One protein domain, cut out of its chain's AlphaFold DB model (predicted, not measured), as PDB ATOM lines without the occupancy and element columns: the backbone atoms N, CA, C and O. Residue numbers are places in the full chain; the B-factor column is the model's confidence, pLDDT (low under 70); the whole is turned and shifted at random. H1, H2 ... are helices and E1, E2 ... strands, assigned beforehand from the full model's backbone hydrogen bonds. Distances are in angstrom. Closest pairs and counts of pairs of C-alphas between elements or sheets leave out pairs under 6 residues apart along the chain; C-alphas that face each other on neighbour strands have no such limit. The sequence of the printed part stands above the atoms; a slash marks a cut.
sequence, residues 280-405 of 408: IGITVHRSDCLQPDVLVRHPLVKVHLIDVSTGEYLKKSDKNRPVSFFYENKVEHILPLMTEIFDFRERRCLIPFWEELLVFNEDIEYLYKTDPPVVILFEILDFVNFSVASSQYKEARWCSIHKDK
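This is residues 280 to 405 of the 408 residues of the protein "Hypothetical protein" of Timema cristinae (UniProt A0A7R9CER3). Two long antiparallel ribbons of two strands each, E1 with E3 and E2 with E4, lie loosely one over the other. A long loop, residues 308 to 343, runs back alongside E2, and residues 390 to 405, mostly H3, stick out as an arm. The 126 printed residues hold four named strands and three named helices, in the order E1 E2 H1 E3 H2 E4 H3; the class is mixed, helices and strands. The whole is loose, with a radius of gyration of the C-alphas of 18.4 A and spans of 53 by 41 by 28 A.

E1, residues 280 to 286, begins at C-alpha 280 (-28.411, -17.801, 5.741). E2, residues 299 to 307, is 26.0 A long. H1 is residues 344 to 347. E3, residues 353 to 363, is 27.1 A long and bends by 50 degrees at residue 360. H2 is residues 364 to 369. E4, residues 374 to 382, is 25.6 A long. H3, residues 386 to 404, is 27.4 A long and ends at C-alpha 404 (-5.786, -36.916, 47.007).

E1 and E3 are antiparallel at 168 degrees, with N 282 and O 358 2.8 A apart, within hydrogen-bond range. E2 and E4 are antiparallel at 157 degrees, with N 302 and O 379 at 2.8 A. Residues 302 to 303 of E2 pair antiparallel with residues 337 to 338. E2 and E3 are near each other, with 9 pairs of C-alphas within 10 A. H3 touches no helix and is apart from E1, E2 and E3. In H2 every O i to N i+4 pair is within hydrogen-bond range, in H3 12 of 15; H1 is too short for such a pair.

The C-alphas of Glu 365 and Lys 405 are farthest apart, 58.0 A. The printed part has no cut. The links E1 to E2 and E2 to H1 are long. Residues 385 to 389 and 391 to 405 have pLDDT under 70.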
ATOM      1  N   ILE A 280     -29.855 -17.761   5.474       93.44
ATOM      2  CA  ILE A 280     -28.411 -17.801   5.741       93.44
ATOM      3  C   ILE A 280     -27.826 -19.161   5.353       93.44
ATOM      4  O   ILE A 280     -28.155 -20.184   5.948       93.44
ATOM      5  N   GLY A 281     -26.896 -19.153   4.401       95.94
ATOM      6  CA  GLY A 281     -26.011 -20.280   4.109       95.94
ATOM      7  C   GLY A 281     -24.590 -20.012   4.609       95.94
ATOM      8  O   GLY A 281     -24.066 -18.915   4.415       95.94
ATOM      9  N   ILE A 282     -23.962 -21.007   5.235       97.62
ATOM     10  CA  ILE A 282     -22.557 -20.978   5.659       97.62
ATOM     11  C   ILE A 282     -21.850 -22.194   5.058       97.62
ATOM     12  O   ILE A 282     -22.051 -23.317   5.516       97.62
ATOM     13  N   THR A 283     -21.016 -21.972   4.039       98.44
ATOM     14  CA  THR A 283     -20.201 -23.039   3.444       98.44
ATOM     15  C   THR A 283     -18.943 -23.280   4.272       98.44
ATOM     16  O   THR A 283     -18.112 -22.384   4.434       98.44
ATOM     17  N   VAL A 284     -18.774 -24.502   4.770       98.38
ATOM     18  CA  VAL A 284     -17.558 -24.965   5.436       98.38
ATOM     19  C   VAL A 284     -16.695 -25.688   4.405       98.38
ATOM     20  O   VAL A 284     -16.864 -26.875   4.151       98.38
ATOM     21  N   HIS A 285     -15.762 -24.959   3.792       98.06
ATOM     22  CA  HIS A 285     -14.852 -25.508   2.782       98.06
ATOM     23  C   HIS A 285     -13.881 -26.538   3.386       98.06
ATOM     24  O   HIS A 285     -14.020 -27.745   3.196       98.06
ATOM     25  N   ARG A 286     -12.909 -26.064   4.173       96.94
ATOM     26  CA  ARG A 286     -11.835 -26.865   4.779       96.94
ATOM     27  C   ARG A 286     -11.228 -26.152   5.986       96.94
ATOM     28  O   ARG A 286     -11.447 -24.952   6.152       96.94
ATOM     29  N   SER A 287     -10.396 -26.846   6.758       95.19
ATOM     30  CA  SER A 287      -9.402 -26.192   7.622       95.19
ATOM     31  C   SER A 287      -8.012 -26.221   6.979       95.19
ATOM     32  O   SER A 287      -7.808 -26.818   5.921       95.19
ATOM     33  N   ASP A 288      -7.035 -25.592   7.632       93.56
ATOM     34  CA  ASP A 288      -5.625 -25.923   7.419       93.56
ATOM     35  C   ASP A 288      -5.295 -27.297   8.041       93.56
ATOM     36  O   ASP A 288      -6.156 -27.947   8.642       93.56
ATOM     37  N   CYS A 289      -4.046 -27.751   7.903       90.50
ATOM     38  CA  CYS A 289      -3.576 -29.002   8.502       90.50
ATOM     39  C   CYS A 289      -3.772 -28.989  10.028       90.50
ATOM     40  O   CYS A 289      -3.212 -28.128  10.716       90.50
ATOM     41  N   LEU A 290      -4.560 -29.930  10.557       88.62
ATOM     42  CA  LEU A 290      -4.747 -30.058  12.004       88.62
ATOM     43  C   LEU A 290      -3.475 -30.611  12.662       88.62
ATOM     44  O   LEU A 290      -2.658 -31.280  12.024       88.62
ATOM     45  N   GLN A 291      -3.289 -30.329  13.955       85.19
ATOM     46  CA  GLN A 291      -2.155 -30.886  14.695       85.19
ATOM     47  C   GLN A 291      -2.248 -32.425  14.709       85.19
ATOM     48  O   GLN A 291      -3.318 -32.940  15.032       85.19
ATOM     49  N   PRO A 292      -1.167 -33.163  14.379       78.69
ATOM     50  CA  PRO A 292      -1.187 -34.623  14.400       78.69
ATOM     51  C   PRO A 292      -1.315 -35.165  15.831       78.69
ATOM     52  O   PRO A 292      -0.320 -35.358  16.531       78.69
ATOM     53  N   ASP A 293      -2.548 -35.418  16.256       81.62
ATOM     54  CA  ASP A 293      -2.886 -36.136  17.483       81.62
ATOM     55  C   ASP A 293      -3.426 -37.525  17.112       81.62
ATOM     56  O   ASP A 293      -4.271 -37.666  16.232       81.62
ATOM     57  N   VAL A 294      -2.945 -38.562  17.800       77.56
ATOM     58  CA  VAL A 294      -3.402 -39.955  17.639       77.56
ATOM     59  C   VAL A 294      -4.875 -40.109  18.050       77.56
ATOM     60  O   VAL A 294      -5.537 -41.068  17.651       77.56
ATOM     61  N   LEU A 295      -5.387 -39.169  18.849       77.94
ATOM     62  CA  LEU A 295      -6.764 -39.127  19.323       77.94
ATOM     63  C   LEU A 295      -7.735 -38.429  18.361       77.94
ATOM     64  O   LEU A 295      -8.931 -38.625  18.542       77.94
ATOM     65  N   VAL A 296      -7.255 -37.656  17.376       84.75
ATOM     66  CA  VAL A 296      -8.100 -36.926  16.412       84.75
ATOM     67  C   VAL A 296      -8.212 -37.720  15.112       84.75
ATOM     68  O   VAL A 296      -7.216 -37.904  14.411       84.75
ATOM     69  N   ARG A 297      -9.419 -38.190  14.766       87.62
ATOM     70  CA  ARG A 297      -9.616 -39.099  13.620       87.62
ATOM     71  C   ARG A 297     -10.749 -38.742  12.654       87.62
ATOM     72  O   ARG A 297     -10.566 -38.921  11.450       87.62
ATOM     73  N   HIS A 298     -11.893 -38.293  13.153       92.19
ATOM     74  CA  HIS A 298     -13.114 -38.023  12.390       92.19
ATOM     75  C   HIS A 298     -13.567 -36.548  12.524       92.19
ATOM     76  O   HIS A 298     -14.736 -36.305  12.845       92.19
ATOM     77  N   PRO A 299     -12.681 -35.542  12.343       93.94
ATOM     78  CA  PRO A 299     -13.020 -34.154  12.622       93.94
ATOM     79  C   PRO A 299     -14.246 -33.649  11.850       93.94
ATOM     80  O   PRO A 299     -14.431 -33.929  10.662       93.94
ATOM     81  N   LEU A 300     -15.042 -32.835  12.538       95.81
ATOM     82  CA  LEU A 300     -16.186 -32.096  12.006       95.81
ATOM     83  C   LEU A 300     -16.141 -30.644  12.478       95.81
ATOM     84  O   LEU A 300     -15.501 -30.329  13.486       95.81
ATOM     85  N   VAL A 301     -16.859 -29.763  11.785       98.00
ATOM     86  CA  VAL A 301     -17.035 -28.369  12.201       98.00
ATOM     87  C   VAL A 301     -18.462 -28.146  12.662       98.00
ATOM     88  O   VAL A 301     -19.422 -28.389  11.937       98.00
ATOM     89  N   LYS A 302     -18.598 -27.619  13.872       98.19
ATOM     90  CA  LYS A 302     -19.860 -27.180  14.448       98.19
ATOM     91  C   LYS A 302     -19.928 -25.657  14.415       98.19
ATOM     92  O   LYS A 302     -18.992 -24.976  14.831       98.19
ATOM     93  N   VAL A 303     -21.028 -25.116  13.904       98.50
ATOM     94  CA  VAL A 303     -21.202 -23.682  13.651       98.50
ATOM     95  C   VAL A 303     -22.282 -23.119  14.564       98.50
ATOM     96  O   VAL A 303     -23.418 -23.585  14.562       98.50
ATOM     97  N   HIS A 304     -21.921 -22.104  15.347       98.06
ATOM     98  CA  HIS A 304     -22.770 -21.488  16.364       98.06
ATOM     99  C   HIS A 304     -23.062 -20.028  16.002       98.06
ATOM    100  O   HIS A 304     -22.145 -19.291  15.634       98.06
ATOM    101  N   LEU A 305     -24.307 -19.586  16.198       96.88
ATOM    102  CA  LEU A 305     -24.697 -18.174  16.136       96.88
ATOM    103  C   LEU A 305     -24.925 -17.654  17.562       96.88
ATOM    104  O   LEU A 305     -25.796 -18.158  18.267       96.88
ATOM    105  N   ILE A 306     -24.137 -16.665  17.991       96.62
ATOM    106  CA  ILE A 306     -24.073 -16.175  19.380       96.62
ATOM    107  C   ILE A 306     -24.406 -14.676  19.448       96.62
ATOM    108  O   ILE A 306     -23.879 -13.883  18.665       96.62
ATOM    109  N   ASP A 307     -25.239 -14.272  20.410       94.69
ATOM    110  CA  ASP A 307     -25.512 -12.862  20.725       94.69
ATOM    111  C   ASP A 307     -24.400 -12.293  21.628       94.69
ATOM    112  O   ASP A 307     -24.124 -12.796  22.718       94.69
ATOM    113  N   VAL A 308     -23.746 -11.213  21.187       93.38
ATOM    114  CA  VAL A 308     -22.596 -10.607  21.882       93.38
ATOM    115  C   VAL A 308     -22.984  -9.833  23.160       93.38
ATOM    116  O   VAL A 308     -22.100  -9.472  23.940       93.38
ATOM    117  N   SER A 309     -24.272  -9.569  23.421       92.00
ATOM    118  CA  SER A 309     -24.727  -8.988  24.700       92.00
ATOM    119  C   SER A 309     -24.833 -10.023  25.809       92.00
ATOM    120  O   SER A 309     -24.448  -9.727  26.941       92.00
ATOM    121  N   THR A 310     -25.361 -11.205  25.496       93.31
ATOM    122  CA  THR A 310     -25.656 -12.254  26.479       93.31
ATOM    123  C   THR A 310     -24.553 -13.307  26.562       93.31
ATOM    124  O   THR A 310     -24.335 -13.868  27.632       93.31
ATOM    125  N   GLY A 311     -23.850 -13.573  25.456       93.81
ATOM    126  CA  GLY A 311     -23.002 -14.758  25.301       93.81
ATOM    127  C   GLY A 311     -23.797 -16.053  25.080       93.81
ATOM    128  O   GLY A 311     -23.212 -17.132  25.087       93.81
ATOM    129  N   GLU A 312     -25.117 -15.957  24.898       95.31
ATOM    130  CA  GLU A 312     -26.023 -17.078  24.626       95.31
ATOM    131  C   GLU A 312     -26.200 -17.297  23.114       95.31
ATOM    132  O   GLU A 312     -25.885 -16.426  22.296       95.31
ATOM    133  N   TYR A 313     -26.770 -18.444  22.734       96.50
ATOM    134  CA  TYR A 313     -27.235 -18.671  21.365       96.50
ATOM    135  C   TYR A 313     -28.226 -17.590  20.926       96.50
ATOM    136  O   TYR A 313     -29.122 -17.195  21.679       96.50
ATOM    137  N   LEU A 314     -28.069 -17.134  19.683       95.50
ATOM    138  CA  LEU A 314     -28.920 -16.120  19.077       95.50
ATOM    139  C   LEU A 314     -30.386 -16.567  19.118       95.50
ATOM    140  O   LEU A 314     -30.724 -17.676  18.704       95.50
ATOM    141  N   LYS A 315     -31.267 -15.698  19.615       94.50
ATOM    142  CA  LYS A 315     -32.716 -15.949  19.631       94.50
ATOM    143  C   LYS A 315     -33.267 -15.903  18.209       94.50
ATOM    144  O   LYS A 315     -32.729 -15.200  17.365       94.50
ATOM    145  N   LYS A 316     -34.323 -16.661  17.929       93.31
ATOM    146  CA  LYS A 316     -34.975 -16.652  16.612       93.31
ATOM    147  C   LYS A 316     -35.772 -15.363  16.406       93.31
ATOM    148  O   LYS A 316     -36.323 -14.819  17.366       93.31
ATOM    149  N   SER A 317     -35.938 -14.929  15.156       90.81
ATOM    150  CA  SER A 317     -36.924 -13.896  14.804       90.81
ATOM    151  C   SER A 317     -38.373 -14.346  15.036       90.81
ATOM    152  O   SER A 317     -39.207 -13.516  15.401       90.81
ATOM    153  N   ASP A 318     -38.657 -15.647  14.897       89.56
ATOM    154  CA  ASP A 318     -39.900 -16.299  15.328       89.56
ATOM    155  C   ASP A 318     -39.584 -17.556  16.153       89.56
ATOM    156  O   ASP A 318     -38.924 -18.484  15.686       89.56
ATOM    157  N   LYS A 319     -40.085 -17.598  17.392       89.38
ATOM    158  CA  LYS A 319     -39.897 -18.715  18.330       89.38
ATOM    159  C   LYS A 319     -40.579 -20.008  17.877       89.38
ATOM    160  O   LYS A 319     -40.171 -21.081  18.308       89.38
ATOM    161  N   ASN A 320     -41.616 -19.910  17.043       88.31
ATOM    162  CA  ASN A 320     -42.392 -21.061  16.581       88.31
ATOM    163  C   ASN A 320     -41.778 -21.727  15.340       88.31
ATOM    164  O   ASN A 320     -42.222 -22.804  14.944       88.31
ATOM    165  N   ARG A 321     -40.767 -21.101  14.720       89.06
ATOM    166  CA  ARG A 321     -40.141 -21.587  13.490       89.06
ATOM    167  C   ARG A 321     -39.013 -22.599  13.774       89.06
ATOM    168  O   ARG A 321     -38.153 -22.326  14.620       89.06
ATOM    169  N   PRO A 322     -38.945 -23.729  13.044       92.44
ATOM    170  CA  PRO A 322     -37.716 -24.509  12.922       92.44
ATOM    171  C   PRO A 322     -36.683 -23.733  12.094       92.44
ATOM    172  O   PRO A 322     -36.952 -23.354  10.949       92.44
ATOM    173  N   VAL A 323     -35.510 -23.481  12.677       94.38
ATOM    174  CA  VAL A 323     -34.435 -22.704  12.035       94.38
ATOM    175  C   VAL A 323     -33.257 -23.590  11.652       94.38
ATOM    176  O   VAL A 323     -32.678 -23.395  10.588       94.38
ATOM    177  N   SER A 324     -32.925 -24.563  12.501       95.44
ATOM    178  CA  SER A 324     -31.752 -25.432  12.319       95.44
ATOM    179  C   SER A 324     -32.172 -26.846  11.916       95.44
ATOM    180  O   SER A 324     -31.542 -27.466  11.070       95.44
ATOM    181  N   PHE A 325     -33.276 -27.350  12.477       93.62
ATOM    182  CA  PHE A 325     -33.790 -28.693  12.189       93.62
ATOM    183  C   PHE A 325     -35.312 -28.670  12.038       93.62
ATOM    184  O   PHE A 325     -35.998 -27.968  12.773       93.62
ATOM    185  N   PHE A 326     -35.870 -29.475  11.132       90.44
ATOM    186  CA  PHE A 326     -37.317 -29.485  10.864       90.44
ATOM    187  C   PHE A 326     -38.173 -29.809  12.108       90.44
ATOM    188  O   PHE A 326     -39.216 -29.198  12.321       90.44
ATOM    189  N   TYR A 327     -37.701 -30.714  12.974       89.00
ATOM    190  CA  TYR A 327     -38.398 -31.149  14.195       89.00
ATOM    191  C   TYR A 327     -38.001 -30.359  15.464       89.00
ATOM    192  O   TYR A 327     -38.123 -30.866  16.583       89.00
ATOM    193  N   GLU A 328     -37.514 -29.123  15.313       88.62
ATOM    194  CA  GLU A 328     -36.993 -28.264  16.391       88.62
ATOM    195  C   GLU A 328     -38.102 -27.699  17.309       88.62
ATOM    196  O   GLU A 328     -38.468 -26.523  17.282       88.62
ATOM    197  N   ASN A 329     -38.656 -28.570  18.151       83.75
ATOM    198  CA  ASN A 329     -39.778 -28.264  19.032       83.75
ATOM    199  C   ASN A 329     -39.364 -27.457  20.277       83.75
ATOM    200  O   ASN A 329     -38.529 -27.896  21.065       83.75
ATOM    201  N   LYS A 330     -40.055 -26.332  20.524       85.75
ATOM    202  CA  LYS A 330     -39.989 -25.520  21.765       85.75
ATOM    203  C   LYS A 330     -38.621 -24.886  22.089       85.75
ATOM    204  O   LYS A 330     -38.361 -24.563  23.247       85.75
ATOM    205  N   VAL A 331     -37.766 -24.661  21.088       93.12
ATOM    206  CA  VAL A 331     -36.471 -23.971  21.257       93.12
ATOM    207  C   VAL A 331     -36.578 -22.514  20.790       93.12
ATOM    208  O   VAL A 331     -36.920 -22.257  19.637       93.12
ATOM    209  N   GLU A 332     -36.282 -21.547  21.668       94.19
ATOM    210  CA  GLU A 332     -36.352 -20.103  21.347       94.19
ATOM    211  C   GLU A 332     -35.100 -19.541  20.649       94.19
ATOM    212  O   GLU A 332     -35.114 -18.405  20.169       94.19
ATOM    213  N   HIS A 333     -34.008 -20.303  20.638       95.12
ATOM    214  CA  HIS A 333     -32.713 -19.926  20.076       95.12
ATOM    215  C   HIS A 333     -32.337 -20.817  18.897       95.12
ATOM    216  O   HIS A 333     -32.848 -21.923  18.762       95.12
ATOM    217  N   ILE A 334     -31.452 -20.320  18.041       95.81
ATOM    218  CA  ILE A 334     -30.934 -21.055  16.893       95.81
ATOM    219  C   ILE A 334     -29.920 -22.081  17.406       95.81
ATOM    220  O   ILE A 334     -28.929 -21.718  18.044       95.81
ATOM    221  N   LEU A 335     -30.188 -23.364  17.163       97.12
ATOM    222  CA  LEU A 335     -29.275 -24.446  17.512       97.12
ATOM    223  C   LEU A 335     -28.042 -24.435  16.589       97.12
ATOM    224  O   LEU A 335     -28.143 -24.050  15.424       97.12
ATOM    225  N   PRO A 336     -26.864 -24.856  17.077       97.62
ATOM    226  CA  PRO A 336     -25.696 -24.996  16.222       97.62
ATOM    227  C   PRO A 336     -25.890 -26.144  15.223       97.62
ATOM    228  O   PRO A 336     -26.411 -27.203  15.580       97.62
ATOM    229  N   LEU A 337     -25.417 -25.945  13.994       97.88
ATOM    230  CA  LEU A 337     -25.322 -26.994  12.974       97.88
ATOM    231  C   LEU A 337     -23.936 -27.651  13.005       97.88
ATOM    232  O   LEU A 337     -22.993 -27.087  13.558       97.88
ATOM    233  N   MET A 338     -23.818 -28.840  12.421       97.81
ATOM    234  CA  MET A 338     -22.575 -29.603  12.280       97.81
ATOM    235  C   MET A 338     -22.415 -30.036  10.828       97.81
ATOM    236  O   MET A 338     -23.419 -30.354  10.198       97.81
ATOM    237  N   THR A 339     -21.174 -30.088  10.344       98.19
ATOM    238  CA  THR A 339     -20.826 -30.804   9.111       98.19
ATOM    239  C   THR A 339     -20.884 -32.319   9.304       98.19
ATOM    240  O   THR A 339     -20.852 -32.820  10.435       98.19
ATOM    241  N   GLU A 340     -20.826 -33.061   8.200       95.69
ATOM    242  CA  GLU A 340     -20.402 -34.458   8.201       95.69
ATOM    243  C   GLU A 340     -18.997 -34.636   8.819       95.69
ATOM    244  O   GLU A 340     -18.198 -33.698   8.963       95.69
ATOM    245  N   ILE A 341     -18.688 -35.881   9.188       94.94
ATOM    246  CA  ILE A 341     -17.373 -36.296   9.685       94.94
ATOM    247  C   ILE A 341     -16.375 -36.506   8.541       94.94
ATOM    248  O   ILE A 341     -16.698 -37.087   7.508       94.94
ATOM    249  N   PHE A 342     -15.121 -36.105   8.750       94.12
ATOM    250  CA  PHE A 342     -14.031 -36.352   7.805       94.12
ATOM    251  C   PHE A 342     -13.100 -37.457   8.334       94.12
ATOM    252  O   PHE A 342     -12.296 -37.185   9.219       94.12
ATOM    253  N   ASP A 343     -13.159 -38.699   7.825       90.88
ATOM    254  CA  ASP A 343     -12.224 -39.757   8.273       90.88
ATOM    255  C   ASP A 343     -10.818 -39.562   7.657       90.88
ATOM    256  O   ASP A 343     -10.569 -39.822   6.472       90.88
ATOM    257  N   PHE A 344      -9.864 -39.153   8.503       90.12
ATOM    258  CA  PHE A 344      -8.440 -39.028   8.167       90.12
ATOM    259  C   PHE A 344      -7.807 -40.334   7.650       90.12
ATOM    260  O   PHE A 344      -6.885 -40.288   6.829       90.12
ATOM    261  N   ARG A 345      -8.281 -41.503   8.098       86.44
ATOM    262  CA  ARG A 345      -7.786 -42.832   7.698       86.44
ATOM    263  C   ARG A 345      -8.247 -43.210   6.294       86.44
ATOM    264  O   ARG A 345      -7.454 -43.768   5.538       86.44
ATOM    265  N   GLU A 346      -9.503 -42.916   5.956       89.00
ATOM    266  CA  GLU A 346     -10.060 -43.162   4.621       89.00
ATOM    267  C   GLU A 346      -9.364 -42.264   3.592       89.00
ATOM    268  O   GLU A 346      -8.752 -42.749   2.635       89.00
ATOM    269  N   ARG A 347      -9.389 -40.947   3.832       87.94
ATOM    270  CA  ARG A 347      -8.915 -39.943   2.869       87.94
ATOM    271  C   ARG A 347      -7.397 -39.727   2.894       87.94
ATOM    272  O   ARG A 347      -6.873 -39.012   2.043       87.94
ATOM    273  N   ARG A 348      -6.683 -40.355   3.842       89.19
ATOM    274  CA  ARG A 348      -5.215 -40.300   4.037       89.19
ATOM    275  C   ARG A 348      -4.644 -38.872   4.056       89.19
ATOM    276  O   ARG A 348      -3.531 -38.635   3.588       89.19
ATOM    277  N   CYS A 349      -5.406 -37.922   4.591       88.31
ATOM    278  CA  CYS A 349      -5.105 -36.494   4.558       88.31
ATOM    279  C   CYS A 349      -5.374 -35.867   5.931       88.31
ATOM    280  O   CYS A 349      -6.433 -36.105   6.497       88.31
ATOM    281  N   LEU A 350      -4.446 -35.045   6.437       88.81
ATOM    282  CA  LEU A 350      -4.589 -34.290   7.700       88.81
ATOM    283  C   LEU A 350      -5.171 -32.875   7.505       88.81
ATOM    284  O   LEU A 350      -5.272 -32.095   8.453       88.81
ATOM    285  N   ILE A 351      -5.536 -32.538   6.265       94.00
ATOM    286  CA  ILE A 351      -6.247 -31.315   5.887       94.00
ATOM    287  C   ILE A 351      -7.694 -31.737   5.584       94.00
ATOM    288  O   ILE A 351      -7.944 -32.261   4.493       94.00
ATOM    289  N   PRO A 352      -8.635 -31.589   6.534       94.50
ATOM    290  CA  PRO A 352     -10.027 -31.945   6.314       94.50
ATOM    291  C   PRO A 352     -10.709 -30.923   5.402       94.50
ATOM    292  O   PRO A 352     -10.573 -29.713   5.587       94.50
ATOM    293  N   PHE A 353     -11.443 -31.432   4.417       95.62
ATOM    294  CA  PHE A 353     -12.261 -30.674   3.474       95.62
ATOM    295  C   PHE A 353     -13.677 -31.261   3.457       95.62
ATOM    296  O   PHE A 353     -13.872 -32.440   3.152       95.62
ATOM    297  N   TRP A 354     -14.647 -30.431   3.825       96.88
ATOM    298  CA  TRP A 354     -16.062 -30.784   3.912       96.88
ATOM    299  C   TRP A 354     -16.818 -30.286   2.674       96.88
ATOM    300  O   TRP A 354     -17.623 -31.025   2.122       96.88
ATOM    301  N   GLU A 355     -16.498 -29.075   2.194       97.19
ATOM    302  CA  GLU A 355     -17.172 -28.392   1.073       97.19
ATOM    303  C   GLU A 355     -18.708 -28.330   1.235       97.19
ATOM    304  O   GLU A 355     -19.471 -28.358   0.270       97.19
ATOM    305  N   GLU A 356     -19.163 -28.234   2.487       98.31
ATOM    306  CA  GLU A 356     -20.553 -28.457   2.886       98.31
ATOM    307  C   GLU A 356     -21.289 -27.144   3.183       98.31
ATOM    308  O   GLU A 356     -20.753 -26.255   3.845       98.31
ATOM    309  N   LEU A 357     -22.537 -27.021   2.721       98.12
ATOM    310  CA  LEU A 357     -23.386 -25.850   2.943       98.12
ATOM    311  C   LEU A 357     -24.342 -26.064   4.125       98.12
ATOM    312  O   LEU A 357     -25.389 -26.693   3.981       98.12
ATOM    313  N   LEU A 358     -24.031 -25.457   5.271       98.19
ATOM    314  CA  LEU A 358     -24.922 -25.433   6.431       98.19
ATOM    315  C   LEU A 358     -25.958 -24.312   6.267       98.19
ATOM    316  O   LEU A 358     -25.599 -23.135   6.171       98.19
ATOM    317  N   VAL A 359     -27.244 -24.667   6.222       96.62
ATOM    318  CA  VAL A 359     -28.353 -23.727   5.976       96.62
ATOM    319  C   VAL A 359     -29.134 -23.459   7.258       96.62
ATOM    320  O   VAL A 359     -29.761 -24.357   7.812       96.62
ATOM    321  N   PHE A 360     -29.162 -22.198   7.682       95.75
ATOM    322  CA  PHE A 360     -30.021 -21.711   8.754       95.75
ATOM    323  C   PHE A 360     -31.243 -21.020   8.133       95.75
ATOM    324  O   PHE A 360     -31.107 -20.045   7.389       95.75
ATOM    325  N   ASN A 361     -32.448 -21.500   8.451       93.81
ATOM    326  CA  ASN A 361     -33.727 -20.959   7.972       93.81
ATOM    327  C   ASN A 361     -34.118 -19.666   8.722       93.81
ATOM    328  O   ASN A 361     -35.148 -19.571   9.397       93.81
ATOM    329  N   GLU A 362     -33.231 -18.679   8.629       92.31
ATOM    330  CA  GLU A 362     -33.285 -17.379   9.283       92.31
ATOM    331  C   GLU A 362     -32.859 -16.290   8.288       92.31
ATOM    332  O   GLU A 362     -31.934 -16.489   7.503       92.31
ATOM    333  N   ASP A 363     -33.540 -15.144   8.304       90.50
ATOM    334  CA  ASP A 363     -33.290 -14.027   7.384       90.50
ATOM    335  C   ASP A 363     -31.923 -13.377   7.671       90.50
ATOM    336  O   ASP A 363     -31.644 -12.968   8.801       90.50
ATOM    337  N   ILE A 364     -31.066 -13.233   6.657       89.75
ATOM    338  CA  ILE A 364     -29.743 -12.601   6.795       89.75
ATOM    339  C   ILE A 364     -29.832 -11.158   7.314       89.75
ATOM    340  O   ILE A 364     -28.956 -10.693   8.049       89.75
ATOM    341  N   GLU A 365     -30.921 -10.449   7.014       88.81
ATOM    342  CA  GLU A 365     -31.155  -9.118   7.550       88.81
ATOM    343  C   GLU A 365     -31.471  -9.131   9.050       88.81
ATOM    344  O   GLU A 365     -31.266  -8.109   9.701       88.81
ATOM    345  N   TYR A 366     -31.946 -10.243   9.627       88.88
ATOM    346  CA  TYR A 366     -32.129 -10.358  11.077       88.88
ATOM    347  C   TYR A 366     -30.783 -10.219  11.802       88.88
ATOM    348  O   TYR A 366     -30.655  -9.356  12.670       88.88
ATOM    349  N   LEU A 367     -29.754 -10.954  11.361       88.44
ATOM    350  CA  LEU A 367     -28.395 -10.893  11.921       88.44
ATOM    351  C   LEU A 367     -27.766  -9.493  11.818       88.44
ATOM    352  O   LEU A 367     -27.040  -9.083  12.724       88.44
ATOM    353  N   TYR A 368     -28.056  -8.743  10.748       85.25
ATOM    354  CA  TYR A 368     -27.599  -7.355  10.596       85.25
ATOM    355  C   TYR A 368     -28.412  -6.336  11.415       85.25
ATOM    356  O   TYR A 368     -27.915  -5.240  11.684       85.25
ATOM    357  N   LYS A 369     -29.654  -6.663  11.796       83.25
ATOM    358  CA  LYS A 369     -30.540  -5.806  12.606       83.25
ATOM    359  C   LYS A 369     -30.282  -5.947  14.114       83.25
ATOM    360  O   LYS A 369     -30.671  -5.051  14.863       83.25
ATOM    361  N   THR A 370     -29.627  -7.018  14.569       74.62
ATOM    362  CA  THR A 370     -29.258  -7.211  15.982       74.62
ATOM    363  C   THR A 370     -28.189  -6.201  16.422       74.62
ATOM    364  O   THR A 370     -27.095  -6.143  15.860       74.62
ATOM    365  N   ASP A 371     -28.492  -5.402  17.452       79.50
ATOM    366  CA  ASP A 371     -27.505  -4.595  18.179       79.50
ATOM    367  C   ASP A 371     -27.485  -5.024  19.661       79.50
ATOM    368  O   ASP A 371     -28.451  -4.745  20.374       79.50
ATOM    369  N   PRO A 372     -26.406  -5.658  20.162       75.38
ATOM    370  CA  PRO A 372     -25.098  -5.838  19.523       75.38
ATOM    371  C   PRO A 372     -25.077  -6.876  18.390       75.38
ATOM    372  O   PRO A 372     -25.985  -7.694  18.289       75.38
ATOM    373  N   PRO A 373     -24.026  -6.852  17.545       87.88
ATOM    374  CA  PRO A 373     -23.885  -7.789  16.438       87.88
ATOM    375  C   PRO A 373     -23.807  -9.246  16.899       87.88
ATOM    376  O   PRO A 373     -23.362  -9.546  18.006       87.88
ATOM    377  N   VAL A 374     -24.166 -10.142  15.986       94.06
ATOM    378  CA  VAL A 374     -24.015 -11.593  16.123       94.06
ATOM    379  C   VAL A 374     -22.559 -11.998  15.869       94.06
ATOM    380  O   VAL A 374     -21.898 -11.437  14.994       94.06
ATOM    381  N   VAL A 375     -22.062 -12.992  16.607       95.25
ATOM    382  CA  VAL A 375     -20.808 -13.701  16.310       95.25
ATOM    383  C   VAL A 375     -21.123 -15.085  15.758       95.25
ATOM    384  O   VAL A 375     -21.933 -15.816  16.326       95.25
ATOM    385  N   ILE A 376     -20.445 -15.442  14.668       96.81
ATOM    386  CA  ILE A 376     -20.399 -16.803  14.131       96.81
ATOM    387  C   ILE A 376     -19.136 -17.461  14.693       96.81
ATOM    388  O   ILE A 376     -18.037 -16.938  14.498       96.81
ATOM    389  N   LEU A 377     -19.288 -18.575  15.407       97.94
ATOM    390  CA  LEU A 377     -18.178 -19.360  15.952       97.94
ATOM    391  C   LEU A 377     -18.116 -20.725  15.261       97.94
ATOM    392  O   LEU A 377     -19.148 -21.362  15.065       97.94
ATOM    393  N   PHE A 378     -16.901 -21.170  14.951       98.19
ATOM    394  CA  PHE A 378     -16.604 -22.485  14.392       98.19
ATOM    395  C   PHE A 378     -15.848 -23.298  15.455       98.19
ATOM    396  O   PHE A 378     -14.727 -22.947  15.823       98.19
ATOM    397  N   GLU A 379     -16.477 -24.346  15.982       96.69
ATOM    398  CA  GLU A 379     -15.907 -25.302  16.938       96.69
ATOM    399  C   GLU A 379     -15.515 -26.571  16.162       96.69
ATOM    400  O   GLU A 379     -16.380 -27.240  15.600       96.69
ATOM    401  N   ILE A 380     -14.217 -26.895  16.091       94.31
ATOM    402  CA  ILE A 380     -13.765 -28.175  15.521       94.31
ATOM    403  C   ILE A 380     -13.869 -29.236  16.617       94.31
ATOM    404  O   ILE A 380     -13.289 -29.080  17.692       94.31
ATOM    405  N   LEU A 381     -14.611 -30.304  16.334       93.12
ATOM    406  CA  LEU A 381     -14.836 -31.441  17.227       93.12
ATOM    407  C   LEU A 381     -14.348 -32.732  16.569       93.12
ATOM    408  O   LEU A 381     -14.187 -32.780  15.353       93.12
ATOM    409  N   ASP A 382     -14.170 -33.784  17.367       90.25
ATOM    410  CA  ASP A 382     -13.941 -35.142  16.872       90.25
ATOM    411  C   ASP A 382     -14.840 -36.162  17.587       90.25
ATOM    412  O   ASP A 382     -15.069 -36.074  18.798       90.25
ATOM    413  N   PHE A 383     -15.316 -37.159  16.840       80.00
ATOM    414  CA  PHE A 383     -16.036 -38.311  17.370       80.00
ATOM    415  C   PHE A 383     -15.082 -39.475  17.663       80.00
ATOM    416  O   PHE A 383     -14.884 -40.394  16.860       80.00
ATOM    417  N   VAL A 384     -14.547 -39.477  18.885       72.38
ATOM    418  CA  VAL A 384     -13.914 -40.660  19.482       72.38
ATOM    419  C   VAL A 384     -14.961 -41.709  19.877       72.38
ATOM    420  O   VAL A 384     -15.969 -41.410  20.517       72.38
ATOM    421  N   ASN A 385     -14.703 -42.974  19.535       68.50
ATOM    422  CA  ASN A 385     -15.543 -44.113  19.922       68.50
ATOM    423  C   ASN A 385     -15.685 -44.204  21.460       68.50
ATOM    424  O   ASN A 385     -14.720 -43.969  22.192       68.50
ATOM    425  N   PHE A 386     -16.858 -44.614  21.958       66.75
ATOM    426  CA  PHE A 386     -17.154 -44.782  23.390       66.75
ATOM    427  C   PHE A 386     -16.104 -45.606  24.167       66.75
ATOM    428  O   PHE A 386     -15.828 -45.326  25.334       66.75
ATOM    429  N   SER A 387     -15.467 -46.594  23.533       69.12
ATOM    430  CA  SER A 387     -14.358 -47.366  24.109       69.12
ATOM    431  C   SER A 387     -13.134 -46.489  24.426       69.12
ATOM    432  O   SER A 387     -12.572 -46.567  25.521       69.12
ATOM    433  N   VAL A 388     -12.775 -45.577  23.515       69.69
ATOM    434  CA  VAL A 388     -11.683 -44.603  23.689       69.69
ATOM    435  C   VAL A 388     -12.079 -43.556  24.732       69.69
ATOM    436  O   VAL A 388     -11.376 -43.387  25.729       69.69
ATOM    437  N   ALA A 389     -13.250 -42.933  24.568       67.31
ATOM    438  CA  ALA A 389     -13.751 -41.900  25.475       67.31
ATOM    439  C   ALA A 389     -13.886 -42.405  26.925       67.31
ATOM    440  O   ALA A 389     -13.440 -41.752  27.867       67.31
ATOM    441  N   SER A 390     -14.439 -43.607  27.126       70.06
ATOM    442  CA  SER A 390     -14.588 -44.203  28.461       70.06
ATOM    443  C   SER A 390     -13.270 -44.699  29.063       70.06
ATOM    444  O   SER A 390     -13.216 -44.915  30.274       70.06
ATOM    445  N   SER A 391     -12.214 -44.878  28.263       67.50
ATOM    446  CA  SER A 391     -10.861 -45.166  28.755       67.50
ATOM    447  C   SER A 391     -10.182 -43.882  29.233       67.50
ATOM    448  O   SER A 391      -9.793 -43.806  30.399       67.50
ATOM    449  N   GLN A 392     -10.201 -42.823  28.417       65.44
ATOM    450  CA  GLN A 392      -9.731 -41.481  28.797       65.44
ATOM    451  C   GLN A 392     -10.414 -40.970  30.079       65.44
ATOM    452  O   GLN A 392      -9.753 -40.461  30.983       65.44
ATOM    453  N   TYR A 393     -11.733 -41.163  30.216       64.62
ATOM    454  CA  TYR A 393     -12.478 -40.743  31.412       64.62
ATOM    455  C   TYR A 393     -12.077 -41.516  32.683       64.62
ATOM    456  O   TYR A 393     -12.171 -40.979  33.791       64.62
ATOM    457  N   LYS A 394     -11.617 -42.770  32.551       61.34
ATOM    458  CA  LYS A 394     -11.072 -43.557  33.673       61.34
ATOM    459  C   LYS A 394      -9.672 -43.075  34.040       61.34
ATOM    460  O   LYS A 394      -9.412 -42.878  35.222       61.34
ATOM    461  N   GLU A 395      -8.809 -42.827  33.057       59.25
ATOM    462  CA  GLU A 395      -7.441 -42.337  33.270       59.25
ATOM    463  C   GLU A 395      -7.425 -40.938  33.898       59.25
ATOM    464  O   GLU A 395      -6.791 -40.738  34.934       59.25
ATOM    465  N   ALA A 396      -8.216 -39.996  33.373       60.53
ATOM    466  CA  ALA A 396      -8.371 -38.660  33.952       60.53
ATOM    467  C   ALA A 396      -8.861 -38.713  35.413       60.53
ATOM    468  O   ALA A 396      -8.397 -37.953  36.262       60.53
ATOM    469  N   ARG A 397      -9.761 -39.653  35.736       49.34
ATOM    470  CA  ARG A 397     -10.254 -39.865  37.105       49.34
ATOM    471  C   ARG A 397      -9.221 -40.551  38.007       49.34
ATOM    472  O   ARG A 397      -9.143 -40.214  39.186       49.34
ATOM    473  N   TRP A 398      -8.411 -41.463  37.472       45.88
ATOM    474  CA  TRP A 398      -7.324 -42.134  38.196       45.88
ATOM    475  C   TRP A 398      -6.202 -41.154  38.570       45.88
ATOM    476  O   TRP A 398      -5.775 -41.105  39.724       45.88
ATOM    477  N   CYS A 399      -5.805 -40.292  37.628       48.09
ATOM    478  CA  CYS A 399      -4.841 -39.210  37.844       48.09
ATOM    479  C   CYS A 399      -5.308 -38.174  38.883       48.09
ATOM    480  O   CYS A 399      -4.470 -37.572  39.553       48.09
ATOM    481  N   SER A 400      -6.621 -37.986  39.054       48.47
ATOM    482  CA  SER A 400      -7.181 -37.183  40.151       48.47
ATOM    483  C   SER A 400      -7.105 -37.924  41.493       48.47
ATOM    484  O   SER A 400      -6.517 -37.410  42.438       48.47
ATOM    485  N   ILE A 401      -7.606 -39.165  41.564       54.22
ATOM    486  CA  ILE A 401      -7.677 -39.954  42.812       54.22
ATOM    487  C   ILE A 401      -6.292 -40.220  43.432       54.22
ATOM    488  O   ILE A 401      -6.180 -40.358  44.651       54.22
ATOM    489  N   HIS A 402      -5.223 -40.284  42.631       47.00
ATOM    490  CA  HIS A 402      -3.867 -40.422  43.170       47.00
ATOM    491  C   HIS A 402      -3.290 -39.139  43.789       47.00
ATOM    492  O   HIS A 402      -2.444 -39.267  44.670       47.00
ATOM    493  N   LYS A 403      -3.759 -37.938  43.417       50.50
ATOM    494  CA  LYS A 403      -3.327 -36.684  44.069       50.50
ATOM    495  C   LYS A 403      -3.894 -36.545  45.482       50.50
ATOM    496  O   LYS A 403      -3.182 -36.127  46.389       50.50
ATOM    497  N   ASP A 404      -5.134 -36.979  45.690       52.69
ATOM    498  CA  ASP A 404      -5.786 -36.916  47.007       52.69
ATOM    499  C   ASP A 404      -5.168 -37.895  48.026       52.69
ATOM    500  O   ASP A 404      -5.346 -37.739  49.231       52.69
ATOM    501  N   LYS A 405      -4.423 -38.909  47.557       53.81
ATOM    502  CA  LYS A 405      -3.797 -39.946  48.398       53.81
ATOM    503  C   LYS A 405      -2.316 -39.721  48.713       53.81
ATOM    504  O   LYS A 405      -1.739 -40.547  49.412       53.81
TER     505      LYS A 405